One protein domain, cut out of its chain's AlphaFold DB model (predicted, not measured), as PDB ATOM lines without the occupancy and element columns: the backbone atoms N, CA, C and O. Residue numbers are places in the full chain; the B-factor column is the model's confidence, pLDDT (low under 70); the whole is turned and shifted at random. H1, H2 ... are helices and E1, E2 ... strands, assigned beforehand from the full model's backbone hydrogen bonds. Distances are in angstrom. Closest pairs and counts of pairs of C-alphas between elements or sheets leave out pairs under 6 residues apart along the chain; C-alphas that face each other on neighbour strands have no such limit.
ATOM      1  N   ARG A  39     -39.348  -8.142 -37.924       84.50
ATOM      2  CA  ARG A  39     -38.560  -8.860 -36.908       84.50
ATOM      3  C   ARG A  39     -37.073  -8.614 -37.093       84.50
ATOM      4  O   ARG A  39     -36.552  -8.710 -38.203       84.50
ATOM      5  N   LEU A  40     -36.388  -8.329 -35.990       88.81
ATOM      6  CA  LEU A  40     -34.950  -8.100 -35.978       88.81
ATOM      7  C   LEU A  40     -34.227  -9.348 -35.473       88.81
ATOM      8  O   LEU A  40     -34.389  -9.732 -34.320       88.81
ATOM      9  N   PHE A  41     -33.376  -9.938 -36.311       92.12
ATOM     10  CA  PHE A  41     -32.482 -11.026 -35.916       92.12
ATOM     11  C   PHE A  41     -31.044 -10.514 -35.825       92.12
ATOM     12  O   PHE A  41     -30.530  -9.904 -36.763       92.12
ATOM     13  N   ILE A  42     -30.382 -10.775 -34.699       93.62
ATOM     14  CA  ILE A  42     -29.005 -10.352 -34.436       93.62
ATOM     15  C   ILE A  42     -28.130 -11.594 -34.310       93.62
ATOM     16  O   ILE A  42     -28.213 -12.322 -33.326       93.62
ATOM     17  N   LEU A  43     -27.256 -11.810 -35.294       93.62
ATOM     18  CA  LEU A  43     -26.253 -12.876 -35.258       93.62
ATOM     19  C   LEU A  43     -25.075 -12.435 -34.384       93.62
ATOM     20  O   LEU A  43     -24.259 -11.598 -34.786       93.62
ATOM     21  N   GLN A  44     -24.997 -12.972 -33.172       93.69
ATOM     22  CA  GLN A  44     -24.027 -12.557 -32.174       93.69
ATOM     23  C   GLN A  44     -22.815 -13.485 -32.164       93.69
ATOM     24  O   GLN A  44     -22.878 -14.614 -31.698       93.69
ATOM     25  N   TRP A  45     -21.681 -12.955 -32.609       93.00
ATOM     26  CA  TRP A  45     -20.382 -13.613 -32.506       93.00
ATOM     27  C   TRP A  45     -19.541 -12.991 -31.388       93.00
ATOM     28  O   TRP A  45     -19.641 -11.786 -31.105       93.00
ATOM     29  N   SER A  46     -18.646 -13.784 -30.796       93.94
ATOM     30  CA  SER A  46     -17.644 -13.260 -29.867       93.94
ATOM     31  C   SER A  46     -16.657 -12.312 -30.568       93.94
ATOM     32  O   SER A  46     -16.455 -12.344 -31.786       93.94
ATOM     33  N   ALA A  47     -16.012 -11.445 -29.781       93.81
ATOM     34  CA  ALA A  47     -14.986 -10.529 -30.285       93.81
ATOM     35  C   ALA A  47     -13.832 -11.278 -30.965       93.81
ATOM     36  O   ALA A  47     -13.320 -10.856 -32.001       93.81
ATOM     37  N   GLU A  48     -13.432 -12.384 -30.349       95.00
ATOM     38  CA  GLU A  48     -12.290 -13.189 -30.739       95.00
ATOM     39  C   GLU A  48     -12.540 -13.905 -32.069       95.00
ATOM     40  O   GLU A  48     -11.734 -13.791 -32.994       95.00
ATOM     41  N   GLN A  49     -13.710 -14.540 -32.215       94.50
ATOM     42  CA  GLN A  49     -14.125 -15.184 -33.465       94.50
ATOM     43  C   GLN A  49     -14.237 -14.173 -34.610       94.50
ATOM     44  O   GLN A  49     -13.748 -14.431 -35.708       94.50
ATOM     45  N   ILE A  50     -14.820 -12.991 -34.365       95.12
ATOM     46  CA  ILE A  50     -14.883 -11.924 -35.376       95.12
ATOM     47  C   ILE A  50     -13.478 -11.526 -35.833       95.12
ATOM     48  O   ILE A  50     -13.233 -11.435 -37.035       95.12
ATOM     49  N   ASN A  51     -12.544 -11.320 -34.901       95.38
ATOM     50  CA  ASN A  51     -11.179 -10.923 -35.240       95.38
ATOM     51  C   ASN A  51     -10.464 -11.989 -36.086       95.38
ATOM     52  O   ASN A  51      -9.847 -11.645 -37.096       95.38
ATOM     53  N   ARG A  52     -10.586 -13.276 -35.723       95.62
ATOM     54  CA  ARG A  52     -10.031 -14.383 -36.521       95.62
ATOM     55  C   ARG A  52     -10.610 -14.417 -37.932       95.62
ATOM     56  O   ARG A  52      -9.857 -14.460 -38.903       95.62
ATOM     57  N   ARG A  53     -11.939 -14.332 -38.051       94.81
ATOM     58  CA  ARG A  53     -12.648 -14.339 -39.340       94.81
ATOM     59  C   ARG A  53     -12.263 -13.151 -40.217       94.81
ATOM     60  O   ARG A  53     -12.087 -13.330 -41.414       94.81
ATOM     61  N   ILE A  54     -12.101 -11.961 -39.633       96.81
ATOM     62  CA  ILE A  54     -11.626 -10.770 -40.349       96.81
ATOM     63  C   ILE A  54     -10.223 -11.007 -40.906       96.81
ATOM     64  O   ILE A  54     -10.001 -10.766 -42.086       96.81
ATOM     65  N   ASN A  55      -9.290 -11.497 -40.087       96.62
ATOM     66  CA  ASN A  55      -7.916 -11.727 -40.534       96.62
ATOM     67  C   ASN A  55      -7.857 -12.748 -41.676       96.62
ATOM     68  O   ASN A  55      -7.192 -12.493 -42.680       96.62
ATOM     69  N   ARG A  56      -8.590 -13.860 -41.538       97.25
ATOM     70  CA  ARG A  56      -8.713 -14.885 -42.579       97.25
ATOM     71  C   ARG A  56      -9.309 -14.300 -43.860       97.25
ATOM     72  O   ARG A  56      -8.688 -14.399 -44.908       97.25
ATOM     73  N   ARG A  57     -10.434 -13.589 -43.755       97.44
ATOM     74  CA  ARG A  57     -11.102 -12.968 -44.906       97.44
ATOM     75  C   ARG A  57     -10.218 -11.952 -45.624       97.44
ATOM     76  O   ARG A  57     -10.218 -11.915 -46.845       97.44
ATOM     77  N   VAL A  58      -9.484 -11.107 -44.898       97.88
ATOM     78  CA  VAL A  58      -8.584 -10.130 -45.535       97.88
ATOM     79  C   VAL A  58      -7.481 -10.850 -46.304       97.88
ATOM     80  O   VAL A  58      -7.199 -10.465 -47.432       97.88
ATOM     81  N   LYS A  59      -6.899 -11.911 -45.730       97.81
ATOM     82  CA  LYS A  59      -5.911 -12.744 -46.425       97.81
ATOM     83  C   LYS A  59      -6.499 -13.343 -47.711       97.81
ATOM     84  O   LYS A  59      -5.940 -13.116 -48.775       97.81
ATOM     85  N   GLU A  60      -7.658 -13.994 -47.615       98.25
ATOM     86  CA  GLU A  60      -8.361 -14.592 -48.762       98.25
ATOM     87  C   GLU A  60      -8.684 -13.553 -49.848       98.25
ATOM     88  O   GLU A  60      -8.512 -13.819 -51.033       98.25
ATOM     89  N   MET A  61      -9.117 -12.344 -49.466       97.56
ATOM     90  CA  MET A  61      -9.394 -11.260 -50.415       97.56
ATOM     91  C   MET A  61      -8.128 -10.806 -51.148       97.56
ATOM     92  O   MET A  61      -8.175 -10.586 -52.357       97.56
ATOM     93  N   MET A  62      -6.998 -10.676 -50.444       98.00
ATOM     94  CA  MET A  62      -5.718 -10.333 -51.074       98.00
ATOM     95  C   MET A  62      -5.263 -11.428 -52.042       98.00
ATOM     96  O   MET A  62      -4.900 -11.116 -53.172       98.00
ATOM     97  N   GLU A  63      -5.351 -12.696 -51.635       97.94
ATOM     98  CA  GLU A  63      -5.033 -13.859 -52.480       97.94
ATOM     99  C   GLU A  63      -5.959 -13.962 -53.703       97.94
ATOM    100  O   GLU A  63      -5.538 -14.408 -54.764       97.94
ATOM    101  N   SER A  64      -7.200 -13.486 -53.579       98.00
ATOM    102  CA  SER A  64      -8.192 -13.454 -54.662       98.00
ATOM    103  C   SER A  64      -8.075 -12.225 -55.580       98.00
ATOM    104  O   SER A  64      -8.946 -12.012 -56.423       98.00
ATOM    105  N   GLY A  65      -7.035 -11.395 -55.433       97.75
ATOM    106  CA  GLY A  65      -6.761 -10.274 -56.342       97.75
ATOM    107  C   GLY A  65      -7.450  -8.951 -55.990       97.75
ATOM    108  O   GLY A  65      -7.761  -8.152 -56.879       97.75
ATOM    109  N   LEU A  66      -7.699  -8.684 -54.700       97.81
ATOM    110  CA  LEU A  66      -8.260  -7.400 -54.249       97.81
ATOM    111  C   LEU A  66      -7.396  -6.194 -54.667       97.81
ATOM    112  O   LEU A  66      -7.937  -5.129 -54.971       97.81
ATOM    113  N   LEU A  67      -6.065  -6.334 -54.684       98.31
ATOM    114  CA  LEU A  67      -5.160  -5.256 -55.100       98.31
ATOM    115  C   LEU A  67      -5.359  -4.905 -56.579       98.31
ATOM    116  O   LEU A  67      -5.440  -3.729 -56.935       98.31
ATOM    117  N   GLU A  68      -5.465  -5.918 -57.427       98.25
ATOM    118  CA  GLU A  68      -5.663  -5.807 -58.865       98.25
ATOM    119  C   GLU A  68      -7.031  -5.198 -59.163       98.25
ATOM    120  O   GLU A  68      -7.140  -4.312 -60.010       98.25
ATOM    121  N   GLU A  69      -8.069  -5.612 -58.436       98.06
ATOM    122  CA  GLU A  69      -9.386  -4.984 -58.517       98.06
ATOM    123  C   GLU A  69      -9.325  -3.498 -58.142       98.06
ATOM    124  O   GLU A  69      -9.768  -2.646 -58.917       98.06
ATOM    125  N   ALA A  70      -8.720  -3.166 -56.997       97.31
ATOM    126  CA  ALA A  70      -8.585  -1.786 -56.546       97.31
ATOM    127  C   ALA A  70      -7.794  -0.930 -57.547       97.31
ATOM    128  O   ALA A  70      -8.166   0.219 -57.792       97.31
ATOM    129  N   ARG A  71      -6.741  -1.489 -58.156       97.81
ATOM    130  CA  ARG A  71      -5.956  -0.829 -59.205       97.81
ATOM    131  C   ARG A  71      -6.811  -0.533 -60.436       97.81
ATOM    132  O   ARG A  71      -6.906   0.629 -60.818       97.81
ATOM    133  N   ARG A  72      -7.503  -1.538 -60.988       97.88
ATOM    134  CA  ARG A  72      -8.378  -1.363 -62.164       97.88
ATOM    135  C   ARG A  72      -9.455  -0.307 -61.919       97.88
ATOM    136  O   ARG A  72      -9.665   0.574 -62.748       97.88
ATOM    137  N   LEU A  73     -10.121  -0.358 -60.764       96.75
ATOM    138  CA  LEU A  73     -11.161   0.613 -60.410       96.75
ATOM    139  C   LEU A  73     -10.591   2.020 -60.176       96.75
ATOM    140  O   LEU A  73     -11.266   3.017 -60.448       96.75
ATOM    141  N   HIS A  74      -9.361   2.120 -59.666       95.25
ATOM    142  CA  HIS A  74      -8.678   3.397 -59.498       95.25
ATOM    143  C   HIS A  74      -8.335   4.036 -60.845       95.25
ATOM    144  O   HIS A  74      -8.652   5.210 -61.047       95.25
ATOM    145  N   GLU A  75      -7.737   3.262 -61.750       95.69
ATOM    146  CA  GLU A  75      -7.353   3.686 -63.102       95.69
ATOM    147  C   GLU A  75      -8.581   4.080 -63.933       95.69
ATOM    148  O   GLU A  75      -8.568   5.110 -64.602       95.69
ATOM    149  N   ALA A  76      -9.692   3.350 -63.788       95.75
ATOM    150  CA  ALA A  76     -10.980   3.700 -64.389       95.75
ATOM    151  C   ALA A  76     -11.651   4.941 -63.759       95.75
ATOM    152  O   ALA A  76     -12.720   5.364 -64.194       95.75
ATOM    153  N   GLY A  77     -11.072   5.526 -62.703       94.31
ATOM    154  CA  GLY A  77     -11.620   6.702 -62.023       94.31
ATOM    155  C   GLY A  77     -12.890   6.439 -61.205       94.31
ATOM    156  O   GLY A  77     -13.535   7.396 -60.776       94.31
ATOM    157  N   LEU A  78     -13.235   5.172 -60.950       94.31
ATOM    158  CA  LEU A  78     -14.478   4.755 -60.287       94.31
ATOM    159  C   LEU A  78     -14.409   4.844 -58.755       94.31
ATOM    160  O   LEU A  78     -15.436   4.913 -58.086       94.31
ATOM    161  N   LEU A  79     -13.207   4.917 -58.179       91.88
ATOM    162  CA  LEU A  79     -12.999   5.070 -56.732       91.88
ATOM    163  C   LEU A  79     -12.927   6.540 -56.277       91.88
ATOM    164  O   LEU A  79     -12.131   6.901 -55.408       91.88
ATOM    165  N   ARG A  80     -13.751   7.411 -56.866       87.50
ATOM    166  CA  ARG A  80     -13.904   8.814 -56.440       87.50
ATOM    167  C   ARG A  80     -15.018   8.942 -55.392       87.50
ATOM    168  O   ARG A  80     -15.966   8.162 -55.366       87.50
ATOM    169  N   GLY A  81     -14.912   9.939 -54.512       90.19
ATOM    170  CA  GLY A  81     -15.933  10.214 -53.494       90.19
ATOM    171  C   GLY A  81     -16.122   9.067 -52.492       90.19
ATOM    172  O   GLY A  81     -15.150   8.534 -51.960       90.19
ATOM    173  N   GLN A  82     -17.377   8.694 -52.216       89.69
ATOM    174  CA  GLN A  82     -17.715   7.707 -51.179       89.69
ATOM    175  C   GLN A  82     -17.186   6.299 -51.475       89.69
ATOM    176  O   GLN A  82     -16.827   5.591 -50.537       89.69
ATOM    177  N   ALA A  83     -17.102   5.906 -52.749       89.94
ATOM    178  CA  ALA A  83     -16.608   4.587 -53.138       89.94
ATOM    179  C   ALA A  83     -15.135   4.390 -52.738       89.94
ATOM    180  O   ALA A  83     -14.775   3.356 -52.186       89.94
ATOM    181  N   GLY A  84     -14.294   5.413 -52.922       91.81
ATOM    182  CA  GLY A  84     -12.882   5.367 -52.522       91.81
ATOM    183  C   GLY A  84     -12.652   5.391 -51.007       91.81
ATOM    184  O   GLY A  84     -11.582   5.006 -50.543       91.81
ATOM    185  N   GLU A  85     -13.649   5.814 -50.226       94.00
ATOM    186  CA  GLU A  85     -13.596   5.806 -48.760       94.00
ATOM    187  C   GLU A  85     -13.994   4.453 -48.155       94.00
ATOM    188  O   GLU A  85     -13.858   4.259 -46.943       94.00
ATOM    189  N   ALA A  86     -14.466   3.512 -48.979       94.94
ATOM    190  CA  ALA A  86     -14.780   2.168 -48.535       94.94
ATOM    191  C   ALA A  86     -13.531   1.462 -47.985       94.94
ATOM    192  O   ALA A  86     -12.405   1.611 -48.474       94.94
ATOM    193  N   LEU A  87     -13.748   0.688 -46.925       96.00
ATOM    194  CA  LEU A  87     -12.699  -0.060 -46.251       96.00
ATOM    195  C   LEU A  87     -12.125  -1.131 -47.185       96.00
ATOM    196  O   LEU A  87     -12.870  -1.786 -47.903       96.00
ATOM    197  N   GLY A  88     -10.806  -1.308 -47.179       95.75
ATOM    198  CA  GLY A  88     -10.106  -2.093 -48.191       95.75
ATOM    199  C   GLY A  88      -9.559  -1.153 -49.252       95.75
ATOM    200  O   GLY A  88      -8.359  -0.882 -49.281       95.75
ATOM    201  N   TYR A  89     -10.452  -0.564 -50.049       97.50
ATOM    202  CA  TYR A  89     -10.080   0.341 -51.137       97.50
ATOM    203  C   TYR A  89      -9.304   1.558 -50.650       97.50
ATOM    204  O   TYR A  89      -8.248   1.854 -51.193       97.50
ATOM    205  N   LYS A  90      -9.749   2.233 -49.585       97.44
ATOM    206  CA  LYS A  90      -9.045   3.407 -49.046       97.44
ATOM    207  C   LYS A  90      -7.581   3.113 -48.698       97.44
ATOM    208  O   LYS A  90      -6.687   3.921 -48.973       97.44
ATOM    209  N   GLN A  91      -7.331   1.965 -48.070       98.25
ATOM    210  CA  GLN A  91      -5.987   1.541 -47.679       98.25
ATOM    211  C   GLN A  91      -5.153   1.170 -48.909       98.25
ATOM    212  O   GLN A  91      -4.021   1.633 -49.032       98.25
ATOM    213  N   LEU A  92      -5.726   0.425 -49.856       98.19
ATOM    214  CA  LEU A  92      -5.035   0.041 -51.089       98.19
ATOM    215  C   LEU A  92      -4.749   1.238 -51.997       98.19
ATOM    216  O   LEU A  92      -3.658   1.337 -52.535       98.19
ATOM    217  N   LEU A  93      -5.653   2.213 -52.094       97.44
ATOM    218  CA  LEU A  93      -5.404   3.477 -52.792       97.44
ATOM    219  C   LEU A  93      -4.248   4.264 -52.166       97.44
ATOM    220  O   LEU A  93      -3.533   4.973 -52.867       97.44
ATOM    221  N   THR A  94      -4.059   4.166 -50.848       97.44
ATOM    222  CA  THR A  94      -2.915   4.793 -50.171       97.44
ATOM    223  C   THR A  94      -1.607   4.131 -50.604       97.44
ATOM    224  O   THR A  94      -0.651   4.837 -50.925       97.44
ATOM    225  N   HIS A  95      -1.597   2.799 -50.696       98.19
ATOM    226  CA  HIS A  95      -0.471   2.037 -51.235       98.19
ATOM    227  C   HIS A  95      -0.213   2.340 -52.720       98.19
ATOM    228  O   HIS A  95       0.908   2.678 -53.078       98.19
ATOM    229  N   LEU A  96      -1.248   2.324 -53.569       96.88
ATOM    230  CA  LEU A  96      -1.145   2.607 -55.009       96.88
ATOM    231  C   LEU A  96      -0.622   4.022 -55.309       96.88
ATOM    232  O   LEU A  96      -0.067   4.263 -56.375       96.88
ATOM    233  N   ARG A  97      -0.758   4.959 -54.363       95.75
ATOM    234  CA  ARG A  97      -0.174   6.312 -54.436       95.75
ATOM    235  C   ARG A  97       1.251   6.397 -53.872       95.75
ATOM    236  O   ARG A  97       1.741   7.502 -53.663       95.75
ATOM    237  N   GLY A  98       1.878   5.266 -53.548       97.25
ATOM    238  CA  GLY A  98       3.243   5.188 -53.021       97.25
ATOM    239  C   GLY A  98       3.410   5.683 -51.581       97.25
ATOM    240  O   GLY A  98       4.521   5.996 -51.172       97.25
ATOM    241  N   LYS A  99       2.326   5.799 -50.798       98.12
ATOM    242  CA  LYS A  99       2.378   6.382 -49.441       98.12
ATOM    243  C   LYS A  99       2.619   5.365 -48.321       98.12
ATOM    244  O   LYS A  99       2.754   5.770 -47.168       98.12
ATOM    245  N   CYS A 100       2.574   4.073 -48.629       98.19
ATOM    246  CA  CYS A 100       2.848   2.973 -47.703       98.19
ATOM    247  C   CYS A 100       3.136   1.683 -48.480       98.19
ATOM    248  O   CYS A 100       2.778   1.574 -49.660       98.19
ATOM    249  N   THR A 101       3.720   0.685 -47.820       98.62
ATOM    250  CA  THR A 101       3.902  -0.642 -48.424       98.62
ATOM    251  C   THR A 101       2.571  -1.399 -48.528       98.62
ATOM    252  O   THR A 101       1.545  -0.986 -47.968       98.62
ATOM    253  N   LEU A 102       2.569  -2.506 -49.274       98.06
ATOM    254  CA  LEU A 102       1.384  -3.353 -49.417       98.06
ATOM    255  C   LEU A 102       1.041  -4.044 -48.093       98.06
ATOM    256  O   LEU A 102      -0.131  -4.168 -47.732       98.06
ATOM    257  N   GLU A 103       2.059  -4.448 -47.343       98.12
ATOM    258  CA  GLU A 103       1.946  -5.083 -46.032       98.12
ATOM    259  C   GLU A 103       1.324  -4.110 -45.027       98.12
ATOM    260  O   GLU A 103       0.365  -4.458 -44.336       98.12
ATOM    261  N   GLU A 104       1.797  -2.859 -45.004       98.44
ATOM    262  CA  GLU A 104       1.238  -1.801 -44.161       98.44
ATOM    263  C   GLU A 104      -0.223  -1.504 -44.510       98.44
ATOM    264  O   GLU A 104      -1.059  -1.342 -43.615       98.44
ATOM    265  N   ALA A 105      -0.556  -1.431 -45.803       98.31
ATOM    266  CA  ALA A 105      -1.937  -1.255 -46.241       98.31
ATOM    267  C   ALA A 105      -2.806  -2.440 -45.804       98.31
ATOM    268  O   ALA A 105      -3.870  -2.229 -45.221       98.31
ATOM    269  N   THR A 106      -2.335  -3.667 -46.011       98.12
ATOM    270  CA  THR A 106      -3.043  -4.900 -45.642       98.12
ATOM    271  C   THR A 106      -3.295  -4.971 -44.137       98.12
ATOM    272  O   THR A 106      -4.404  -5.290 -43.701       98.12
ATOM    273  N   GLU A 107      -2.312  -4.606 -43.313       98.31
ATOM    274  CA  GLU A 107      -2.493  -4.573 -41.862       98.31
ATOM    275  C   GLU A 107      -3.474  -3.471 -41.437       98.31
ATOM    276  O   GLU A 107      -4.356  -3.699 -40.603       98.31
ATOM    277  N   LYS A 108      -3.424  -2.299 -42.085       98.25
ATOM    278  CA  LYS A 108      -4.425  -1.242 -41.878       98.25
ATOM    279  C   LYS A 108      -5.838  -1.708 -42.232       98.25
ATOM    280  O   LYS A 108      -6.766  -1.359 -41.503       98.25
ATOM    281  N   ILE A 109      -6.026  -2.518 -43.280       98.31
ATOM    282  CA  ILE A 109      -7.341  -3.099 -43.612       98.31
ATOM    283  C   ILE A 109      -7.847  -3.942 -42.441       98.31
ATOM    284  O   ILE A 109      -8.981  -3.750 -41.997       98.31
ATOM    285  N   LYS A 110      -7.013  -4.824 -41.876       98.12
ATOM    286  CA  LYS A 110      -7.406  -5.653 -40.722       98.12
ATOM    287  C   LYS A 110      -7.763  -4.796 -39.508       98.12
ATOM    288  O   LYS A 110      -8.778  -5.045 -38.854       98.12
ATOM    289  N   ILE A 111      -6.946  -3.794 -39.182       97.81
ATOM    290  CA  ILE A 111      -7.171  -2.897 -38.036       97.81
ATOM    291  C   ILE A 111      -8.491  -2.143 -38.190       97.81
ATOM    292  O   ILE A 111      -9.328  -2.163 -37.282       97.81
ATOM    293  N   GLU A 112      -8.698  -1.500 -39.336       98.06
ATOM    294  CA  GLU A 112      -9.902  -0.713 -39.570       98.06
ATOM    295  C   GLU A 112     -11.140  -1.615 -39.641       98.06
ATOM    296  O   GLU A 112     -12.180  -1.251 -39.091       98.06
ATOM    297  N   THR A 113     -11.042  -2.825 -40.212       97.75
ATOM    298  CA  THR A 113     -12.181  -3.764 -40.244       97.75
ATOM    299  C   THR A 113     -12.583  -4.161 -38.826       97.75
ATOM    300  O   THR A 113     -13.769  -4.188 -38.500       97.75
ATOM    301  N   ARG A 114     -11.609  -4.408 -37.939       97.06
ATOM    302  CA  ARG A 114     -11.874  -4.711 -36.522       97.06
ATOM    303  C   ARG A 114     -12.520  -3.535 -35.794       97.06
ATOM    304  O   ARG A 114     -13.464  -3.728 -35.026       97.06
ATOM    305  N   ARG A 115     -12.053  -2.305 -36.044       96.88
ATOM    306  CA  ARG A 115     -12.669  -1.083 -35.493       96.88
ATOM    307  C   ARG A 115     -14.111  -0.930 -35.971       96.88
ATOM    308  O   ARG A 115     -14.993  -0.659 -35.155       96.88
ATOM    309  N   PHE A 116     -14.357  -1.161 -37.258       96.56
ATOM    310  CA  PHE A 116     -15.691  -1.141 -37.842       96.56
ATOM    311  C   PHE A 116     -16.599  -2.204 -37.209       96.56
ATOM    312  O   PHE A 116     -17.673  -1.867 -36.713       96.56
ATOM    313  N   ALA A 117     -16.135  -3.450 -37.097       96.00
ATOM    314  CA  ALA A 117     -16.886  -4.537 -36.471       96.00
ATOM    315  C   ALA A 117     -17.197  -4.269 -34.986       96.00
ATOM    316  O   ALA A 117     -18.298  -4.547 -34.512       96.00
ATOM    317  N   ARG A 118     -16.271  -3.662 -34.233       95.56
ATOM    318  CA  ARG A 118     -16.526  -3.218 -32.849       95.56
ATOM    319  C   ARG A 118     -17.647  -2.178 -32.784       95.56
ATOM    320  O   ARG A 118     -18.509  -2.250 -31.903       95.56
ATOM    321  N   ASN A 119     -17.646  -1.220 -33.707       95.06
ATOM    322  CA  ASN A 119     -18.697  -0.207 -33.787       95.06
ATOM    323  C   ASN A 119     -20.043  -0.847 -34.165       95.06
ATOM    324  O   ASN A 119     -21.047  -0.541 -33.523       95.06
ATOM    325  N   GLN A 120     -20.057  -1.794 -35.112       95.19
ATOM    326  CA  GLN A 120     -21.251  -2.573 -35.458       95.19
ATOM    327  C   GLN A 120     -21.800  -3.336 -34.252       95.19
ATOM    328  O   GLN A 120     -22.984  -3.232 -33.962       95.19
ATOM    329  N   ARG A 121     -20.956  -4.028 -33.477       93.62
ATOM    330  CA  ARG A 121     -21.386  -4.714 -32.243       93.62
ATOM    331  C   ARG A 121     -21.991  -3.756 -31.223       93.62
ATOM    332  O   ARG A 121     -22.993  -4.076 -30.593       93.62
ATOM    333  N   THR A 122     -21.398  -2.575 -31.067       91.88
ATOM    334  CA  THR A 122     -21.929  -1.538 -30.170       91.88
ATOM    335  C   THR A 122     -23.310  -1.074 -30.623       91.88
ATOM    336  O   THR A 122     -24.190  -0.884 -29.787       91.88
ATOM    337  N   TRP A 123     -23.506  -0.913 -31.931       91.94
ATOM    338  CA  TRP A 123     -24.789  -0.546 -32.519       91.94
ATOM    339  C   TRP A 123     -25.828  -1.669 -32.383       91.94
ATOM    340  O   TRP A 123     -26.925  -1.416 -31.897       91.94
ATOM    341  N   LEU A 124     -25.458  -2.918 -32.679       91.44
ATOM    342  CA  LEU A 124     -26.318  -4.095 -32.513       91.44
ATOM    343  C   LEU A 124     -26.758  -4.295 -31.057       91.44
ATOM    344  O   LEU A 124     -27.918  -4.592 -30.815       91.44
ATOM    345  N   ARG A 125     -25.877  -4.048 -30.077       88.38
ATOM    346  CA  ARG A 125     -26.235  -4.089 -28.646       88.38
ATOM    347  C   ARG A 125     -27.263  -3.024 -28.251       88.38
ATOM    348  O   ARG A 125     -28.002  -3.210 -27.296       88.38
ATOM    349  N   ARG A 126     -27.299  -1.881 -28.940       87.44
ATOM    350  CA  ARG A 126     -28.363  -0.888 -28.718       87.44
ATOM    351  C   ARG A 126     -29.665  -1.357 -29.351       87.44
ATOM    352  O   ARG A 126     -30.712  -1.238 -28.734       87.44
ATOM    353  N   LEU A 127     -29.584  -1.936 -30.547       86.56
ATOM    354  CA  LEU A 127     -30.751  -2.476 -31.235       86.56
ATOM    355  C   LEU A 127     -31.354  -3.705 -30.561       86.56
ATOM    356  O   LEU A 127     -32.553  -3.917 -30.696       86.56
ATOM    357  N   SER A 128     -30.580  -4.492 -29.816       85.25
ATOM    358  CA  SER A 128     -31.121  -5.627 -29.064       85.25
ATOM    359  C   SER A 128     -32.096  -5.215 -27.956       85.25
ATOM    360  O   SER A 128     -32.788  -6.074 -27.432       85.25
ATOM    361  N   ALA A 129     -32.164  -3.926 -27.603       83.38
ATOM    362  CA  ALA A 129     -33.192  -3.386 -26.713       83.38
ATOM    363  C   ALA A 129     -34.539  -3.131 -27.423       83.38
ATOM    364  O   ALA A 129     -35.513  -2.764 -26.773       83.38
ATOM    365  N   THR A 130     -34.605  -3.299 -28.748       82.75
ATOM    366  CA  THR A 130     -35.854  -3.173 -29.511       82.75
ATOM    367  C   THR A 130     -36.795  -4.316 -29.146       82.75
ATOM    368  O   THR A 130     -36.371  -5.469 -29.034       82.75
ATOM    369  N   ARG A 131     -38.087  -4.002 -29.009       74.50
ATOM    370  CA  ARG A 131     -39.147  -4.997 -28.829       74.50
ATOM    371  C   ARG A 131     -39.074  -6.036 -29.960       74.50
ATOM    372  O   ARG A 131     -38.903  -5.672 -31.119       74.50
ATOM    373  N   ASP A 132     -39.154  -7.316 -29.601       79.94
ATOM    374  CA  ASP A 132     -39.101  -8.466 -30.519       79.94
ATOM    375  C   ASP A 132     -37.760  -8.718 -31.241       79.94
ATOM    376  O   ASP A 132     -37.703  -9.513 -32.184       79.94
ATOM    377  N   ALA A 133     -36.657  -8.111 -30.785       87.38
ATOM    378  CA  ALA A 133     -35.325  -8.494 -31.251       87.38
ATOM    379  C   ALA A 133     -34.954  -9.911 -30.772       87.38
ATOM    380  O   ALA A 133     -35.027 -10.225 -29.585       87.38
ATOM    381  N   VAL A 134     -34.505 -10.762 -31.696       90.00
ATOM    382  CA  VAL A 134     -34.036 -12.126 -31.422       90.00
ATOM    383  C   VAL A 134     -32.521 -12.171 -31.575       90.00
ATOM    384  O   VAL A 134     -31.983 -11.904 -32.652       90.00
ATOM    385  N   ILE A 135     -31.825 -12.529 -30.500       92.06
ATOM    386  CA  ILE A 135     -30.374 -12.713 -30.509       92.06
ATOM    387  C   ILE A 135     -30.073 -14.187 -30.758       92.06
ATOM    388  O   ILE A 135     -30.529 -15.053 -30.018       92.06
ATOM    389  N   LEU A 136     -29.285 -14.460 -31.793       92.31
ATOM    390  CA  LEU A 136     -28.815 -15.797 -32.129       92.31
ATOM    391  C   LEU A 136     -27.315 -15.866 -31.820       92.31
ATOM    392  O   LEU A 136     -26.538 -15.241 -32.548       92.31
ATOM    393  N   PRO A 137     -26.888 -16.559 -30.750       91.12
ATOM    394  CA  PRO A 137     -25.472 -16.786 -30.501       91.12
ATOM    395  C   PRO A 137     -24.894 -17.652 -31.620       91.12
ATOM    396  O   PRO A 137     -25.530 -18.594 -32.091       91.12
ATOM    397  N   MET A 138     -23.700 -17.291 -32.073       92.31
ATOM    398  CA  MET A 138     -23.042 -17.913 -33.209       92.31
ATOM    399  C   MET A 138     -21.675 -18.444 -32.808       92.31
ATOM    400  O   MET A 138     -20.875 -17.730 -32.199       92.31
ATOM    401  N   GLU A 139     -21.391 -19.661 -33.250       88.62
ATOM    402  CA  GLU A 139     -20.132 -20.348 -33.003       88.62
ATOM    403  C   GLU A 139     -19.511 -20.898 -34.285       88.62
ATOM    404  O   GLU A 139     -20.185 -21.329 -35.228       88.62
ATOM    405  N   GLU A 140     -18.183 -20.823 -34.347       79.69
ATOM    406  CA  GLU A 140     -17.417 -21.242 -35.514       79.69
ATOM    407  C   GLU A 140     -17.418 -22.772 -35.602       79.69
ATOM    408  O   GLU A 140     -17.191 -23.447 -34.608       79.69
ATOM    409  N   GLY A 141     -17.712 -23.320 -36.784       79.25
ATOM    410  CA  GLY A 141     -17.874 -24.767 -36.989       79.25
ATOM    411  C   GLY A 141     -19.292 -25.281 -36.715       79.25
ATOM    412  O   GLY A 141     -19.761 -26.175 -37.413       79.25
ATOM    413  N   GLU A 142     -20.027 -24.667 -35.788       74.31
ATOM    414  CA  GLU A 142     -21.387 -25.107 -35.447       74.31
ATOM    415  C   GLU A 142     -22.475 -24.374 -36.234       74.31
ATOM    416  O   GLU A 142     -23.478 -24.975 -36.635       74.31
ATOM    417  N   SER A 143     -22.263 -23.082 -36.488       78.81
ATOM    418  CA  SER A 143     -23.247 -22.198 -37.109       78.81
ATOM    419  C   SER A 143     -23.088 -22.135 -38.630       78.81
ATOM    420  O   SER A 143     -22.401 -21.262 -39.168       78.81
ATOM    421  N   SER A 144     -23.724 -23.076 -39.335       84.62
ATOM    422  CA  SER A 144     -23.824 -23.051 -40.800       84.62
ATOM    423  C   SER A 144     -24.984 -22.162 -41.274       84.62
ATOM    424  O   SER A 144     -25.983 -22.039 -40.559       84.62
ATOM    425  N   PRO A 145     -24.914 -21.586 -42.492       86.00
ATOM    426  CA  PRO A 145     -26.011 -20.798 -43.054       86.00
ATOM    427  C   PRO A 145     -27.358 -21.528 -43.024       86.00
ATOM    428  O   PRO A 145     -28.377 -20.930 -42.693       86.00
ATOM    429  N   GLN A 146     -27.359 -22.835 -43.302       86.94
ATOM    430  CA  GLN A 146     -28.557 -23.671 -43.305       86.94
ATOM    431  C   GLN A 146     -29.149 -23.810 -41.899       86.94
ATOM    432  O   GLN A 146     -30.350 -23.621 -41.723       86.94
ATOM    433  N   LYS A 147     -28.317 -24.083 -40.886       85.81
ATOM    434  CA  LYS A 147     -28.770 -24.175 -39.491       85.81
ATOM    435  C   LYS A 147     -29.313 -22.835 -39.002       85.81
ATOM    436  O   LYS A 147     -30.396 -22.787 -38.425       85.81
ATOM    437  N   THR A 148     -28.610 -21.736 -39.280       88.44
ATOM    438  CA  THR A 148     -29.075 -20.391 -38.917       88.44
ATOM    439  C   THR A 148     -30.405 -20.062 -39.598       88.44
ATOM    440  O   THR A 148     -31.318 -19.577 -38.935       88.44
ATOM    441  N   ALA A 149     -30.557 -20.385 -40.886       89.00
ATOM    442  CA  ALA A 149     -31.808 -20.191 -41.615       89.00
ATOM    443  C   ALA A 149     -32.963 -21.007 -41.012       89.00
ATOM    444  O   ALA A 149     -34.048 -20.467 -40.825       89.00
ATOM    445  N   GLN A 150     -32.728 -22.267 -40.633       88.19
ATOM    446  CA  GLN A 150     -33.732 -23.102 -39.965       88.19
ATOM    447  C   GLN A 150     -34.161 -22.522 -38.610       88.19
ATOM    448  O   GLN A 150     -35.351 -22.500 -38.294       88.19
ATOM    449  N   VAL A 151     -33.213 -22.018 -37.815       87.44
ATOM    450  CA  VAL A 151     -33.514 -21.376 -36.526       87.44
ATOM    451  C   VAL A 151     -34.333 -20.099 -36.723       87.44
ATOM    452  O   VAL A 151     -35.299 -19.879 -35.989       87.44
ATOM    453  N   ILE A 152     -33.987 -19.278 -37.719       90.25
ATOM    454  CA  ILE A 152     -34.749 -18.072 -38.075       90.25
ATOM    455  C   ILE A 152     -36.163 -18.452 -38.533       90.25
ATOM    456  O   ILE A 152     -37.131 -17.902 -38.013       90.25
ATOM    457  N   ALA A 153     -36.301 -19.429 -39.436       89.62
ATOM    458  CA  ALA A 153     -37.594 -19.890 -39.942       89.62
ATOM    459  C   ALA A 153     -38.502 -20.402 -38.815       89.62
ATOM    460  O   ALA A 153     -39.667 -20.018 -38.744       89.62
ATOM    461  N   ARG A 154     -37.960 -21.187 -37.872       87.31
ATOM    462  CA  ARG A 154     -38.711 -21.647 -36.694       87.31
ATOM    463  C   ARG A 154     -39.237 -20.481 -35.863       87.31
ATOM    464  O   ARG A 154     -40.382 -20.529 -35.439       87.31
ATOM    465  N   HIS A 155     -38.422 -19.447 -35.640       85.00
ATOM    466  CA  HIS A 155     -38.860 -18.265 -34.897       85.00
ATOM    467  C   HIS A 155     -39.968 -17.515 -35.626       85.00
ATOM    468  O   HIS A 155     -40.885 -17.036 -34.966       85.00
TER     469      HIS A 155
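Overview. This is residues 39 to 155 of the 185 residues of an uncharacterized protein of Phycisphaeraceae bacterium (UniProt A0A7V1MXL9). A long helix, H4, runs along most of an elongated model as its spine, with H1 beside it and slanting across it. At one end H2, H3 and the loop of residues 76 to 88 make a helical head; at the other a small two-stranded sheet, E1 and E2, lies between H5 and the last residues of H4. The printed part has 117 residues, with five named helices and two named strands in the order E1, H1, H2, H3, H4, E2, H5; the sheet's order is E1, E2, parallel, and the class is mostly helix. The whole is loose, with a radius of gyration of the C-alphas of 17.4 A, and spans 50 by 29 by 23 A.

Arrangement. E1, residues 41 to 44, is the parallel neighbour of E2, residues 134 to 137, with 25 degrees between their directions. N 42 and O 134 are 2.8 A apart, as are N 136 and O 42, both pairs within hydrogen-bond range. H1, residues 47 to 63, touches H4, residues 102 to 127, opposite ways at a steep tilt of 39 degrees; the closest C-alphas are those of Asn 55 and Lys 110, 6.1 A apart, and H4 touches H1 with residues 106 to 118 alone. H1 and H2, residues 66 to 75, meet only through their link. H2 touches H3, residues 89 to 96, about perpendicular at 79 degrees, closest at the C-alphas of Ala 70 and Tyr 89, 6.0 A apart. H3 and H4 form a helical hairpin and touch at a shallow tilt of 12 degrees, opposite ways, closest at the C-alphas of Gln 91 and Ala 105, 5.1 A apart. The closest C-alphas of E1 and H4, those of Ile 42 and Leu 124, are 7.1 A apart. E2 and H5, residues 145 to 155, are near each other, while H4 and H5 are apart. E1, the helices H1 to H4 and E2 form a strand-helix-strand unit, two parallel neighbour strands with helices between them along the chain. In H1, H2, H3, H4 and H5 every O i to N i+4 pair is within hydrogen-bond range.

Along the chain. E1 begins at C-alpha 41, (-32.482, -11.026, -35.916). H1 is 24.6 A long, H2 14.2 A, H4 36.9 A and H5 15.4 A. H4 begins at C-alpha 102, (1.384, -3.353, -49.417), and H5 ends at C-alpha 155, (-38.860, -18.265, -34.897).

Size, cuts and confidence. The two C-alphas farthest apart, those of Gly 98 and Arg 154, are 52.4 A apart. The link from H2 to H3, 13 residues, is long. The printed part has no cut, and no printed residue is under 70 in pLDDT.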